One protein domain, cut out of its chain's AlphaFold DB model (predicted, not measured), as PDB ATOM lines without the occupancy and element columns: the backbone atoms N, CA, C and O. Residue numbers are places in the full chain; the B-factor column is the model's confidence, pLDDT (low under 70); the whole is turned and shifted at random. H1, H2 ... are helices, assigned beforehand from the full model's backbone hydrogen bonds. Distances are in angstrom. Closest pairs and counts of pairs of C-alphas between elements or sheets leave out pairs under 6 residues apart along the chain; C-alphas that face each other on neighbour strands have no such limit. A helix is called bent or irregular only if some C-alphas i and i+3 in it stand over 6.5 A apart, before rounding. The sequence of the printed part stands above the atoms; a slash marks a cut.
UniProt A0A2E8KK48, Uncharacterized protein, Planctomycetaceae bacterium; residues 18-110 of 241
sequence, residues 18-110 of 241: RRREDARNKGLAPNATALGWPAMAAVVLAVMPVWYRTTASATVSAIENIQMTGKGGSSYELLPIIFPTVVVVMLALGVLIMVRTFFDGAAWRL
ATOM      1  N   ARG A  18     217.744 261.618 403.955       80.38
ATOM      2  CA  ARG A  18     216.463 261.063 403.485       80.38
ATOM      3  C   ARG A  18     215.331 262.089 403.591       80.38
ATOM      4  O   ARG A  18     214.652 262.343 402.599       80.38
ATOM      5  N   ARG A  19     215.192 262.790 404.726       81.88
ATOM      6  CA  ARG A  19     214.181 263.860 404.876       81.88
ATOM      7  C   ARG A  19     214.428 265.039 403.929       81.88
ATOM      8  O   ARG A  19     213.469 265.647 403.451       81.88
ATOM      9  N   ARG A  20     215.692 265.379 403.641       82.06
ATOM     10  CA  ARG A  20     216.045 266.412 402.645       82.06
ATOM     11  C   ARG A  20     215.621 266.002 401.239       82.06
ATOM     12  O   ARG A  20     215.077 266.829 400.505       82.06
ATOM     13  N   GLU A  21     215.846 264.745 400.878       77.44
ATOM     14  CA  GLU A  21     215.414 264.193 399.600       77.44
ATOM     15  C   GLU A  21     213.887 264.136 399.511       77.44
ATOM     16  O   GLU A  21     213.322 264.664 398.562       77.44
ATOM     17  N   ASP A  22     213.186 263.678 400.546       79.31
ATOM     18  CA  ASP A  22     211.719 263.686 400.578       79.31
ATOM     19  C   ASP A  22     211.118 265.094 400.517       79.31
ATOM     20  O   ASP A  22     210.104 265.323 399.850       79.31
ATOM     21  N   ALA A  23     211.747 266.078 401.160       79.19
ATOM     22  CA  ALA A  23     211.344 267.475 401.039       79.19
ATOM     23  C   ALA A  23     211.557 268.010 399.609       79.19
ATOM     24  O   ALA A  23     210.696 268.729 399.088       79.19
ATOM     25  N   ARG A  24     212.652 267.618 398.940       74.69
ATOM     26  CA  ARG A  24     212.884 267.889 397.507       74.69
ATOM     27  C   ARG A  24     211.840 267.193 396.627       74.69
ATOM     28  O   ARG A  24     211.291 267.835 395.731       74.69
ATOM     29  N   ASN A  25     211.492 265.940 396.932       70.12
ATOM     30  CA  ASN A  25     210.476 265.138 396.236       70.12
ATOM     31  C   ASN A  25     209.104 265.815 396.289       70.12
ATOM     32  O   ASN A  25     208.389 265.884 395.290       70.12
ATOM     33  N   LYS A  26     208.763 266.379 397.451       69.44
ATOM     34  CA  LYS A  26     207.526 267.135 397.685       69.44
ATOM     35  C   LYS A  26     207.547 268.546 397.076       69.44
ATOM     36  O   LYS A  26     206.570 269.274 397.222       69.44
ATOM     37  N   GLY A  27     208.632 268.942 396.400       67.56
ATOM     38  CA  GLY A  27     208.778 270.260 395.775       67.56
ATOM     39  C   GLY A  27     208.892 271.410 396.773       67.56
ATOM     40  O   GLY A  27     208.569 272.542 396.437       67.56
ATOM     41  N   LEU A  28     209.316 271.124 398.007       69.06
ATOM     42  CA  LEU A  28     209.480 272.129 399.061       69.06
ATOM     43  C   LEU A  28     210.880 272.751 399.073       69.06
ATOM     44  O   LEU A  28     211.124 273.640 399.887       69.06
ATOM     45  N   ALA A  29     211.787 272.264 398.223       69.44
ATOM     46  CA  ALA A  29     213.147 272.769 398.127       69.44
ATOM     47  C   ALA A  29     213.166 274.256 397.723       69.44
ATOM     48  O   ALA A  29     212.301 274.684 396.957       69.44
ATOM     49  N   PRO A  30     214.131 275.044 398.230       67.56
ATOM     50  CA  PRO A  30     214.363 276.391 397.725       67.56
ATOM     51  C   PRO A  30     214.756 276.292 396.254       67.56
ATOM     52  O   PRO A  30     215.608 275.470 395.927       67.56
ATOM     53  N   ASN A  31     214.152 277.122 395.407       68.62
ATOM     54  CA  ASN A  31     214.517 277.201 393.999       68.62
ATOM     55  C   ASN A  31     215.583 278.287 393.824       68.62
ATOM     56  O   ASN A  31     215.422 279.407 394.305       68.62
ATOM     57  N   ALA A  32     216.630 277.995 393.065       69.62
ATOM     58  CA  ALA A  32     217.710 278.920 392.740       69.62
ATOM     59  C   ALA A  32     217.346 279.941 391.652       69.62
ATOM     60  O   ALA A  32     218.215 280.611 391.103       69.62
ATOM     61  N   THR A  33     216.057 280.098 391.342       68.94
ATOM     62  CA  THR A  33     215.558 281.008 390.301       68.94
ATOM     63  C   THR A  33     216.028 282.450 390.517       68.94
ATOM     64  O   THR A  33     216.330 283.137 389.546       68.94
ATOM     65  N   ALA A  34     216.168 282.885 391.775       77.12
ATOM     66  CA  ALA A  34     216.667 284.218 392.112       77.12
ATOM     67  C   ALA A  34     218.112 284.460 391.633       77.12
ATOM     68  O   ALA A  34     218.431 285.578 391.249       77.12
ATOM     69  N   LEU A  35     218.959 283.422 391.599       83.38
ATOM     70  CA  LEU A  35     220.356 283.492 391.144       83.38
ATOM     71  C   LEU A  35     220.508 283.326 389.625       83.38
ATOM     72  O   LEU A  35     221.567 283.627 389.078       83.38
ATOM     73  N   GLY A  36     219.475 282.836 388.937       85.38
ATOM     74  CA  GLY A  36     219.540 282.551 387.505       85.38
ATOM     75  C   GLY A  36     219.612 283.811 386.645       85.38
ATOM     76  O   GLY A  36     220.431 283.892 385.733       85.38
ATOM     77  N   TRP A  37     218.780 284.811 386.947       85.94
ATOM     78  CA  TRP A  37     218.701 286.026 386.137       85.94
ATOM     79  C   TRP A  37     219.944 286.937 386.243       85.94
ATOM     80  O   TRP A  37     220.365 287.419 385.192       85.94
ATOM     81  N   PRO A  38     220.603 287.142 387.411       90.19
ATOM     82  CA  PRO A  38     221.832 287.930 387.473       90.19
ATOM     83  C   PRO A  38     222.990 287.196 386.798       90.19
ATOM     84  O   PRO A  38     223.779 287.818 386.102       90.19
ATOM     85  N   ALA A  39     223.079 285.868 386.936       90.00
ATOM     86  CA  ALA A  39     224.098 285.079 386.245       90.00
ATOM     87  C   ALA A  39     223.949 285.174 384.717       90.00
ATOM     88  O   ALA A  39     224.928 285.378 384.002       90.00
ATOM     89  N   MET A  40     222.713 285.088 384.220       91.62
ATOM     90  CA  MET A  40     222.402 285.300 382.808       91.62
ATOM     91  C   MET A  40     222.786 286.718 382.358       91.62
ATOM     92  O   MET A  40     223.472 286.872 381.351       91.62
ATOM     93  N   ALA A  41     222.389 287.742 383.118       90.81
ATOM     94  CA  ALA A  41     222.705 289.136 382.819       90.81
ATOM     95  C   ALA A  41     224.220 289.399 382.803       90.81
ATOM     96  O   ALA A  41     224.695 290.121 381.933       90.81
ATOM     97  N   ALA A  42     224.983 288.762 383.697       92.12
ATOM     98  CA  ALA A  42     226.442 288.851 383.729       92.12
ATOM     99  C   ALA A  42     227.091 288.328 382.449       92.12
ATOM    100  O   ALA A  42     227.980 288.972 381.898       92.12
ATOM    101  N   VAL A  43     226.631 287.179 381.951       91.88
ATOM    102  CA  VAL A  43     227.165 286.593 380.717       91.88
ATOM    103  C   VAL A  43     226.782 287.432 379.506       91.88
ATOM    104  O   VAL A  43     227.637 287.704 378.666       91.88
ATOM    105  N   VAL A  44     225.534 287.902 379.437       91.75
ATOM    106  CA  VAL A  44     225.102 288.809 378.368       91.75
ATOM    107  C   VAL A  44     225.962 290.071 378.365       91.75
ATOM    108  O   VAL A  44     226.503 290.422 377.323       91.75
ATOM    109  N   LEU A  45     226.155 290.705 379.524       91.44
ATOM    110  CA  LEU A  45     226.960 291.918 379.659       91.44
ATOM    111  C   LEU A  45     228.434 291.687 379.288       91.44
ATOM    112  O   LEU A  45     229.038 292.537 378.640       91.44
ATOM    113  N   ALA A  46     229.000 290.530 379.642       90.44
ATOM    114  CA  ALA A  46     230.379 290.168 379.308       90.44
ATOM    115  C   ALA A  46     230.592 289.918 377.805       90.44
ATOM    116  O   ALA A  46     231.641 290.269 377.267       90.44
ATOM    117  N   VAL A  47     229.611 289.325 377.116       90.50
ATOM    118  CA  VAL A  47     229.690 289.031 375.671       90.50
ATOM    119  C   VAL A  47     229.264 290.235 374.818       90.50
ATOM    120  O   VAL A  47     229.640 290.327 373.648       90.50
ATOM    121  N   MET A  48     228.537 291.192 375.406       88.31
ATOM    122  CA  MET A  48     227.987 292.368 374.724       88.31
ATOM    123  C   MET A  48     229.014 293.136 373.870       88.31
ATOM    124  O   MET A  48     228.690 293.410 372.716       88.31
ATOM    125  N   PRO A  49     230.261 293.411 374.313       86.75
ATOM    126  CA  PRO A  49     231.235 294.132 373.486       86.75
ATOM    127  C   PRO A  49     231.623 293.379 372.206       86.75
ATOM    128  O   PRO A  49     231.786 293.983 371.145       86.75
ATOM    129  N   VAL A  50     231.755 292.052 372.286       88.00
ATOM    130  CA  VAL A  50     232.074 291.200 371.128       88.00
ATOM    131  C   VAL A  50     230.880 291.137 370.181       88.00
ATOM    132  O   VAL A  50     231.039 291.299 368.970       88.00
ATOM    133  N   TRP A  51     229.677 290.960 370.732       90.69
ATOM    134  CA  TRP A  51     228.433 290.991 369.966       90.69
ATOM    135  C   TRP A  51     228.233 292.336 369.255       90.69
ATOM    136  O   TRP A  51     227.926 292.357 368.066       90.69
ATOM    137  N   TYR A  52     228.489 293.456 369.935       86.62
ATOM    138  CA  TYR A  52     228.378 294.795 369.361       86.62
ATOM    139  C   TYR A  52     229.355 294.983 368.201       86.62
ATOM    140  O   TYR A  52     228.935 295.353 367.111       86.62
ATOM    141  N   ARG A  53     230.643 294.653 368.382       86.06
ATOM    142  CA  ARG A  53     231.651 294.787 367.313       86.06
ATOM    143  C   ARG A  53     231.321 293.946 366.080       86.06
ATOM    144  O   ARG A  53     231.467 294.422 364.957       86.06
ATOM    145  N   THR A  54     230.886 292.705 366.283       87.00
ATOM    146  CA  THR A  54     230.553 291.780 365.185       87.00
ATOM    147  C   THR A  54     229.275 292.194 364.456       87.00
ATOM    148  O   THR A  54     229.253 292.225 363.231       87.00
ATOM    149  N   THR A  55     228.241 292.596 365.192       88.44
ATOM    150  CA  THR A  55     226.948 292.982 364.611       88.44
ATOM    151  C   THR A  55     227.010 294.363 363.958       88.44
ATOM    152  O   THR A  55     226.472 294.547 362.868       88.44
ATOM    153  N   ALA A  56     227.694 295.333 364.575       86.88
ATOM    154  CA  ALA A  56     227.847 296.677 364.021       86.88
ATOM    155  C   ALA A  56     228.654 296.656 362.718       86.88
ATOM    156  O   ALA A  56     228.205 297.223 361.728       86.88
ATOM    157  N   SER A  57     229.787 295.943 362.685       86.38
ATOM    158  CA  SER A  57     230.580 295.796 361.454       86.38
ATOM    159  C   SER A  57     229.788 295.115 360.339       86.38
ATOM    160  O   SER A  57     229.737 295.638 359.231       86.38
ATOM    161  N   ALA A  58     229.081 294.021 360.641       87.00
ATOM    162  CA  ALA A  58     228.206 293.354 359.679       87.00
ATOM    163  C   ALA A  58     227.089 294.272 359.152       87.00
ATOM    164  O   ALA A  58     226.763 294.234 357.968       87.00
ATOM    165  N   THR A  59     226.522 295.115 360.018       86.06
ATOM    166  CA  THR A  59     225.469 296.068 359.641       86.06
ATOM    167  C   THR A  59     226.010 297.158 358.721       86.06
ATOM    168  O   THR A  59     225.390 297.448 357.701       86.06
ATOM    169  N   VAL A  60     227.177 297.730 359.037       87.31
ATOM    170  CA  VAL A  60     227.840 298.730 358.184       87.31
ATOM    171  C   VAL A  60     228.147 298.133 356.811       87.31
ATOM    172  O   VAL A  60     227.739 298.706 355.805       87.31
ATOM    173  N   SER A  61     228.745 296.940 356.758       86.06
ATOM    174  CA  SER A  61     229.036 296.262 355.489       86.06
ATOM    175  C   SER A  61     227.777 295.950 354.672       86.06
ATOM    176  O   SER A  61     227.804 296.049 353.447       86.06
ATOM    177  N   ALA A  62     226.659 295.604 355.320       84.62
ATOM    178  CA  ALA A  62     225.387 295.386 354.633       84.62
ATOM    179  C   ALA A  62     224.824 296.690 354.038       84.62
ATOM    180  O   ALA A  62     224.359 296.699 352.899       84.62
ATOM    181  N   ILE A  63     224.903 297.804 354.777       84.56
ATOM    182  CA  ILE A  63     224.472 299.125 354.295       84.56
ATOM    183  C   ILE A  63     225.333 299.570 353.107       84.56
ATOM    184  O   ILE A  63     224.789 299.989 352.085       84.56
ATOM    185  N   GLU A  64     226.655 299.446 353.214       84.38
ATOM    186  CA  GLU A  64     227.599 299.776 352.140       84.38
ATOM    187  C   GLU A  64     227.325 298.958 350.872       84.38
ATOM    188  O   GLU A  64     227.311 299.505 349.768       84.38
ATOM    189  N   ASN A  65     227.040 297.660 351.014       82.31
ATOM    190  CA  ASN A  65     226.716 296.793 349.884       82.31
ATOM    191  C   ASN A  65     225.423 297.230 349.176       82.31
ATOM    192  O   ASN A  65     225.410 297.363 347.950       82.31
ATOM    193  N   ILE A  66     224.365 297.539 349.934       83.00
ATOM    194  CA  ILE A  66     223.094 298.038 349.382       83.00
ATOM    195  C   ILE A  66     223.308 299.362 348.637       83.00
ATOM    196  O   ILE A  66     222.765 299.546 347.547       83.00
ATOM    197  N   GLN A  67     224.116 300.271 349.190       82.00
ATOM    198  CA  GLN A  67     224.431 301.551 348.550       82.00
ATOM    199  C   GLN A  67     225.237 301.375 347.256       82.00
ATOM    200  O   GLN A  67     224.963 302.062 346.275       82.00
ATOM    201  N   MET A  68     226.201 300.450 347.230       79.94
ATOM    202  CA  MET A  68     227.050 300.206 346.058       79.94
ATOM    203  C   MET A  68     226.338 299.437 344.939       79.94
ATOM    204  O   MET A  68     226.592 299.692 343.764       79.94
ATOM    205  N   THR A  69     225.470 298.481 345.275       79.19
ATOM    206  CA  THR A  69     224.857 297.574 344.288       79.19
ATOM    207  C   THR A  69     223.421 297.945 343.922       79.19
ATOM    208  O   THR A  69     222.907 297.459 342.911       79.19
ATOM    209  N   GLY A  70     222.755 298.788 344.721       72.94
ATOM    210  CA  GLY A  70     221.372 299.229 344.508       72.94
ATOM    211  C   GLY A  70     220.327 298.111 344.598       72.94
ATOM    212  O   GLY A  70     219.153 298.336 344.303       72.94
ATOM    213  N   LYS A  71     220.729 296.896 344.985       70.19
ATOM    214  CA  LYS A  71     219.850 295.740 345.176       70.19
ATOM    215  C   LYS A  71     219.709 295.481 346.670       70.19
ATOM    216  O   LYS A  71     220.681 295.555 347.412       70.19
ATOM    217  N   GLY A  72     218.486 295.180 347.109       62.47
ATOM    218  CA  GLY A  72     218.260 294.687 348.465       62.47
ATOM    219  C   GLY A  72     219.075 293.414 348.665       62.47
ATOM    220  O   GLY A  72     218.945 292.484 347.866       62.47
ATOM    221  N   GLY A  73     219.942 293.424 349.678       65.00
ATOM    222  CA  GLY A  73     220.856 292.330 349.983       65.00
ATOM    223  C   GLY A  73     220.153 290.978 350.056       65.00
ATOM    224  O   GLY A  73     218.979 290.869 350.423       65.00
ATOM    225  N   SER A  74     220.870 289.930 349.679       71.25
ATOM    226  CA  SER A  74     220.380 288.558 349.791       71.25
ATOM    227  C   SER A  74     220.082 288.158 351.248       71.25
ATOM    228  O   SER A  74     220.630 288.716 352.200       71.25
ATOM    229  N   SER A  75     219.281 287.107 351.456       71.44
ATOM    230  CA  SER A  75     219.005 286.593 352.809       71.44
ATOM    231  C   SER A  75     220.263 286.128 353.562       71.44
ATOM    232  O   SER A  75     220.259 286.111 354.793       71.44
ATOM    233  N   TYR A  76     221.349 285.790 352.855       77.19
ATOM    234  CA  TYR A  76     222.617 285.376 353.460       77.19
ATOM    235  C   TYR A  76     223.454 286.549 353.993       77.19
ATOM    236  O   TYR A  76     224.305 286.338 354.852       77.19
ATOM    237  N   GLU A  77     223.188 287.788 353.577       77.00
ATOM    238  CA  GLU A  77     223.867 288.982 354.113       77.00
ATOM    239  C   GLU A  77     223.375 289.366 355.514       77.00
ATOM    240  O   GLU A  77     224.076 290.047 356.259       77.00
ATOM    241  N   LEU A  78     222.206 288.863 355.922       79.81
ATOM    242  CA  LEU A  78     221.682 289.037 357.279       79.81
ATOM    243  C   LEU A  78     222.250 288.009 358.269       79.81
ATOM    244  O   LEU A  78     222.157 288.214 359.482       79.81
ATOM    245  N   LEU A  79     222.853 286.912 357.791       85.50
ATOM    246  CA  LEU A  79     223.396 285.858 358.660       85.50
ATOM    247  C   LEU A  79     224.431 286.396 359.664       85.50
ATOM    248  O   LEU A  79     224.297 286.090 360.847       85.50
ATOM    249  N   PRO A  80     225.419 287.217 359.254       85.00
ATOM    250  CA  PRO A  80     226.404 287.791 360.172       85.00
ATOM    251  C   PRO A  80     225.810 288.741 361.226       85.00
ATOM    252  O   PRO A  80     226.446 288.973 362.249       85.00
ATOM    253  N   ILE A  81     224.592 289.254 361.013       85.75
ATOM    254  CA  ILE A  81     223.859 290.109 361.965       85.75
ATOM    255  C   ILE A  81     223.031 289.247 362.936       85.75
ATOM    256  O   ILE A  81     223.007 289.471 364.148       85.75
ATOM    257  N   ILE A  82     222.350 288.222 362.415       87.69
ATOM    258  CA  ILE A  82     221.441 287.370 363.194       87.69
ATOM    259  C   ILE A  82     222.215 286.346 364.031       87.69
ATOM    260  O   ILE A  82     221.889 286.122 365.199       87.69
ATOM    261  N   PHE A  83     223.246 285.723 363.459       91.00
ATOM    262  CA  PHE A  83     223.964 284.612 364.078       91.00
ATOM    263  C   PHE A  83     224.588 284.965 365.440       91.00
ATOM    264  O   PHE A  83     224.333 284.227 366.396       91.00
ATOM    265  N   PRO A  84     225.306 286.097 365.613       89.81
ATOM    266  CA  PRO A  84     225.821 286.495 366.924       89.81
ATOM    267  C   PRO A  84     224.710 286.653 367.967       89.81
ATOM    268  O   PRO A  84     224.875 286.258 369.120       89.81
ATOM    269  N   THR A  85     223.554 287.184 367.560       89.19
ATOM    270  CA  THR A  85     222.395 287.381 368.441       89.19
ATOM    271  C   THR A  85     221.824 286.046 368.916       89.19
ATOM    272  O   THR A  85     221.591 285.865 370.110       89.19
ATOM    273  N   VAL A  86     221.670 285.079 368.008       92.00
ATOM    274  CA  VAL A  86     221.232 283.716 368.355       92.00
ATOM    275  C   VAL A  86     222.210 283.063 369.331       92.00
ATOM    276  O   VAL A  86     221.781 282.476 370.322       92.00
ATOM    277  N   VAL A  87     223.519 283.205 369.101       92.25
ATOM    278  CA  VAL A  87     224.553 282.662 369.995       92.25
ATOM    279  C   VAL A  87     224.450 283.267 371.397       92.25
ATOM    280  O   VAL A  87     224.443 282.520 372.374       92.25
ATOM    281  N   VAL A  88     224.304 284.589 371.523       91.06
ATOM    282  CA  VAL A  88     224.153 285.255 372.832       91.06
ATOM    283  C   VAL A  88     222.903 284.770 373.567       91.06
ATOM    284  O   VAL A  88     222.978 284.455 374.754       91.06
ATOM    285  N   VAL A  89     221.768 284.649 372.872       91.06
ATOM    286  CA  VAL A  89     220.520 284.139 373.465       91.06
ATOM    287  C   VAL A  89     220.684 282.690 373.927       91.06
ATOM    288  O   VAL A  89     220.296 282.351 375.046       91.06
ATOM    289  N   MET A  90     221.301 281.836 373.109       93.06
ATOM    290  CA  MET A  90     221.555 280.438 373.461       93.06
ATOM    291  C   MET A  90     222.495 280.306 374.663       93.06
ATOM    292  O   MET A  90     222.236 279.495 375.552       93.06
ATOM    293  N   LEU A  91     223.544 281.129 374.736       92.81
ATOM    294  CA  LEU A  91     224.444 281.179 375.889       92.81
ATOM    295  C   LEU A  91     223.709 281.632 377.156       92.81
ATOM    296  O   LEU A  91     223.833 280.989 378.198       92.81
ATOM    297  N   ALA A  92     222.896 282.687 377.065       90.00
ATOM    298  CA  ALA A  92     222.098 283.198 378.176       90.00
ATOM    299  C   ALA A  92     221.133 282.131 378.730       90.00
ATOM    300  O   ALA A  92     221.093 281.879 379.939       90.00
ATOM    301  N   LEU A  93     220.408 281.443 377.842       89.88
ATOM    302  CA  LEU A  93     219.521 280.339 378.209       89.88
ATOM    303  C   LEU A  93     220.295 279.149 378.791       89.88
ATOM    304  O   LEU A  93     219.866 278.566 379.790       89.88
ATOM    305  N   GLY A  94     221.451 278.813 378.215       91.00
ATOM    306  CA  GLY A  94     222.328 277.752 378.707       91.00
ATOM    307  C   GLY A  94     222.790 277.998 380.143       91.00
ATOM    308  O   GLY A  94     222.699 277.103 380.982       91.00
ATOM    309  N   VAL A  95     223.197 279.229 380.460       89.50
ATOM    310  CA  VAL A  95     223.607 279.640 381.815       89.50
ATOM    311  C   VAL A  95     222.443 279.550 382.794       89.50
ATOM    312  O   VAL A  95     222.602 279.011 383.889       89.50
ATOM    313  N   LEU A  96     221.254 280.014 382.403       86.56
ATOM    314  CA  LEU A  96     220.060 279.915 383.243       86.56
ATOM    315  C   LEU A  96     219.745 278.455 383.604       86.56
ATOM    316  O   LEU A  96     219.480 278.138 384.770       86.56
ATOM    317  N   ILE A  97     219.798 277.559 382.614       86.00
ATOM    318  CA  ILE A  97     219.596 276.121 382.816       86.00
ATOM    319  C   ILE A  97     220.704 275.559 383.709       86.00
ATOM    320  O   ILE A  97     220.404 274.853 384.672       86.00
ATOM    321  N   MET A  98     221.967 275.897 383.452       86.69
ATOM    322  CA  MET A  98     223.114 275.426 384.228       86.69
ATOM    323  C   MET A  98     223.009 275.823 385.705       86.69
ATOM    324  O   MET A  98     223.113 274.955 386.570       86.69
ATOM    325  N   VAL A  99     222.726 277.094 386.008       85.12
ATOM    326  CA  VAL A  99     222.553 277.588 387.386       85.12
ATOM    327  C   VAL A  99     221.420 276.842 388.081       85.12
ATOM    328  O   VAL A  99     221.587 276.337 389.190       85.12
ATOM    329  N   ARG A 100     220.275 276.692 387.411       79.81
ATOM    330  CA  ARG A 100     219.143 275.954 387.976       79.81
ATOM    331  C   ARG A 100     219.514 274.502 388.272       79.81
ATOM    332  O   ARG A 100     219.229 274.000 389.353       79.81
ATOM    333  N   THR A 101     220.191 273.843 387.339       80.19
ATOM    334  CA  THR A 101     220.571 272.431 387.464       80.19
ATOM    335  C   THR A 101     221.621 272.221 388.558       80.19
ATOM    336  O   THR A 101     221.538 271.243 389.300       80.19
ATOM    337  N   PHE A 102     222.572 273.148 388.700       81.62
ATOM    338  CA  PHE A 102     223.644 273.075 389.693       81.62
ATOM    339  C   PHE A 102     223.130 273.287 391.122       81.62
ATOM    340  O   PHE A 102     223.464 272.520 392.023       81.62
ATOM    341  N   PHE A 103     222.279 274.294 391.338       73.56
ATOM    342  CA  PHE A 103     221.813 274.649 392.682       73.56
ATOM    343  C   PHE A 103     220.572 273.862 393.138       73.56
ATOM    344  O   PHE A 103     220.491 273.482 394.311       73.56
ATOM    345  N   ASP A 104     219.620 273.577 392.242       69.94
ATOM    346  CA  ASP A 104     218.410 272.811 392.592       69.94
ATOM    347  C   ASP A 104     218.648 271.291 392.511       69.94
ATOM    348  O   ASP A 104     217.903 270.499 393.101       69.94
ATOM    349  N   GLY A 105     219.722 270.882 391.827       64.50
ATOM    350  CA  GLY A 105     219.956 269.518 391.375       64.50
ATOM    351  C   GLY A 105     219.149 269.212 390.112       64.50
ATOM    352  O   GLY A 105     218.055 269.740 389.906       64.50
ATOM    353  N   ALA A 106     219.663 268.314 389.271       56.34
ATOM    354  CA  ALA A 106     218.964 267.799 388.094       56.34
ATOM    355  C   ALA A 106     217.772 266.909 388.502       56.34
ATOM    356  O   ALA A 106     217.766 265.701 388.291       56.34
ATOM    357  N   ALA A 107     216.738 267.481 389.117       55.56
ATOM    358  CA  ALA A 107     215.525 266.765 389.491       55.56
ATOM    359  C   ALA A 107     214.564 266.679 388.294       55.56
ATOM    360  O   ALA A 107     213.432 267.166 388.362       55.56
ATOM    361  N   TRP A 108     215.018 266.050 387.207       50.91
ATOM    362  CA  TRP A 108     214.166 265.642 386.092       50.91
ATOM    363  C   TRP A 108     213.195 264.591 386.621       50.91
ATOM    364  O   TRP A 108     213.578 263.467 386.938       50.91
ATOM    365  N   ARG A 109     211.939 264.983 386.833       57.62
ATOM    366  CA  ARG A 109     210.912 264.099 387.394       57.62
ATOM    367  C   ARG A 109     209.688 264.129 386.512       57.62
ATOM    368  O   ARG A 109     208.847 265.013 386.669       57.62
ATOM    369  N   LEU A 110     209.599 263.135 385.631       55.72
ATOM    370  CA  LEU A 110     208.427 262.899 384.791       55.72
ATOM    371  C   LEU A 110     207.140 262.760 385.621       55.72
ATOM    372  O   LEU A 110     206.094 263.229 385.194       55.72
TER     373      LEU A 110
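Overview. This is residues 18 to 110 of the 241 residues of an uncharacterized protein of Planctomycetaceae bacterium (UniProt A0A2E8KK48). This is a long helical hairpin in which the bent helix H2 bows along one side of H3, its two arms packing on different parts of H3, with the turn of residues 70 to 74 at one end. The short helix H1 lies beyond the other end, with no contact to the hairpin's helices, and residues 105 to 110 turn off sideways after H3. The printed part has 93 residues with three named helices, in the order H1, H2, H3, and no named strand; the class is all helix. The whole is extended, a rod spanning 70 by 27 by 12 A, with a radius of gyration of the C-alphas of 20.8 A.

Along the chain. H1, residues 18 to 25, begins with C-alpha 18 at (216.463, 261.063, 403.485) and is 10.2 A long from first to last C-alpha. H2, residues 33 to 69, was assigned as one helix by its hydrogen bonds but is bent: C-alphas 46 and 49 are 7.1 A apart. Its arm H2a, residues 33 to 46, is 20.6 A long and irregular, with C-alphas 34 and 37 6.6 A apart. Its arm H2b, residues 49 to 69, is 30.1 A long and ends with C-alpha 69 at (224.857, 297.574, 344.288). H3, residues 75 to 104, is 42.1 A long and ends with C-alpha 104 at (218.410, 272.811, 392.592). H3 is only just irregular, with C-alphas 77 and 80 6.7 A apart, and has a kink of 43 degrees near residue 82.

Arrangement. H1 is apart from H2a, H2b and H3. The lines of H2a and H2b stand at a steep tilt of 53 degrees. H2a touches H3, which meets it with residues 88 to 100 alone; the closest C-alphas are those of Gly 36 and Leu 96, 5.0 A apart. These two run opposite ways at a tilt of 36 degrees, only just steep. H2b and H3 form a helical hairpin, running opposite ways at a shallow tilt of 17 degrees. H3 touches H2b with residues 77 to 88 alone, and the closest C-alphas are those of Thr 55 and Ile 81, 5.0 A apart. In H1 and H2b every O i to N i+4 pair is within hydrogen-bond range; in H2a 8 of 10 are, and in H3 21 of 26.

Size, cuts and confidence. The C-alphas of Arg 18 and Gly 70 are the two farthest apart, at 70.4 A. The printed part has no cut. The link from H1 to H2 is short, with 7 residues, and that from H2 to H3 is tight, with 5. The mean pLDDT of the printed part is 81.1; it is under 70 in residues 26 to 33, 72 to 73 and 104 to 110.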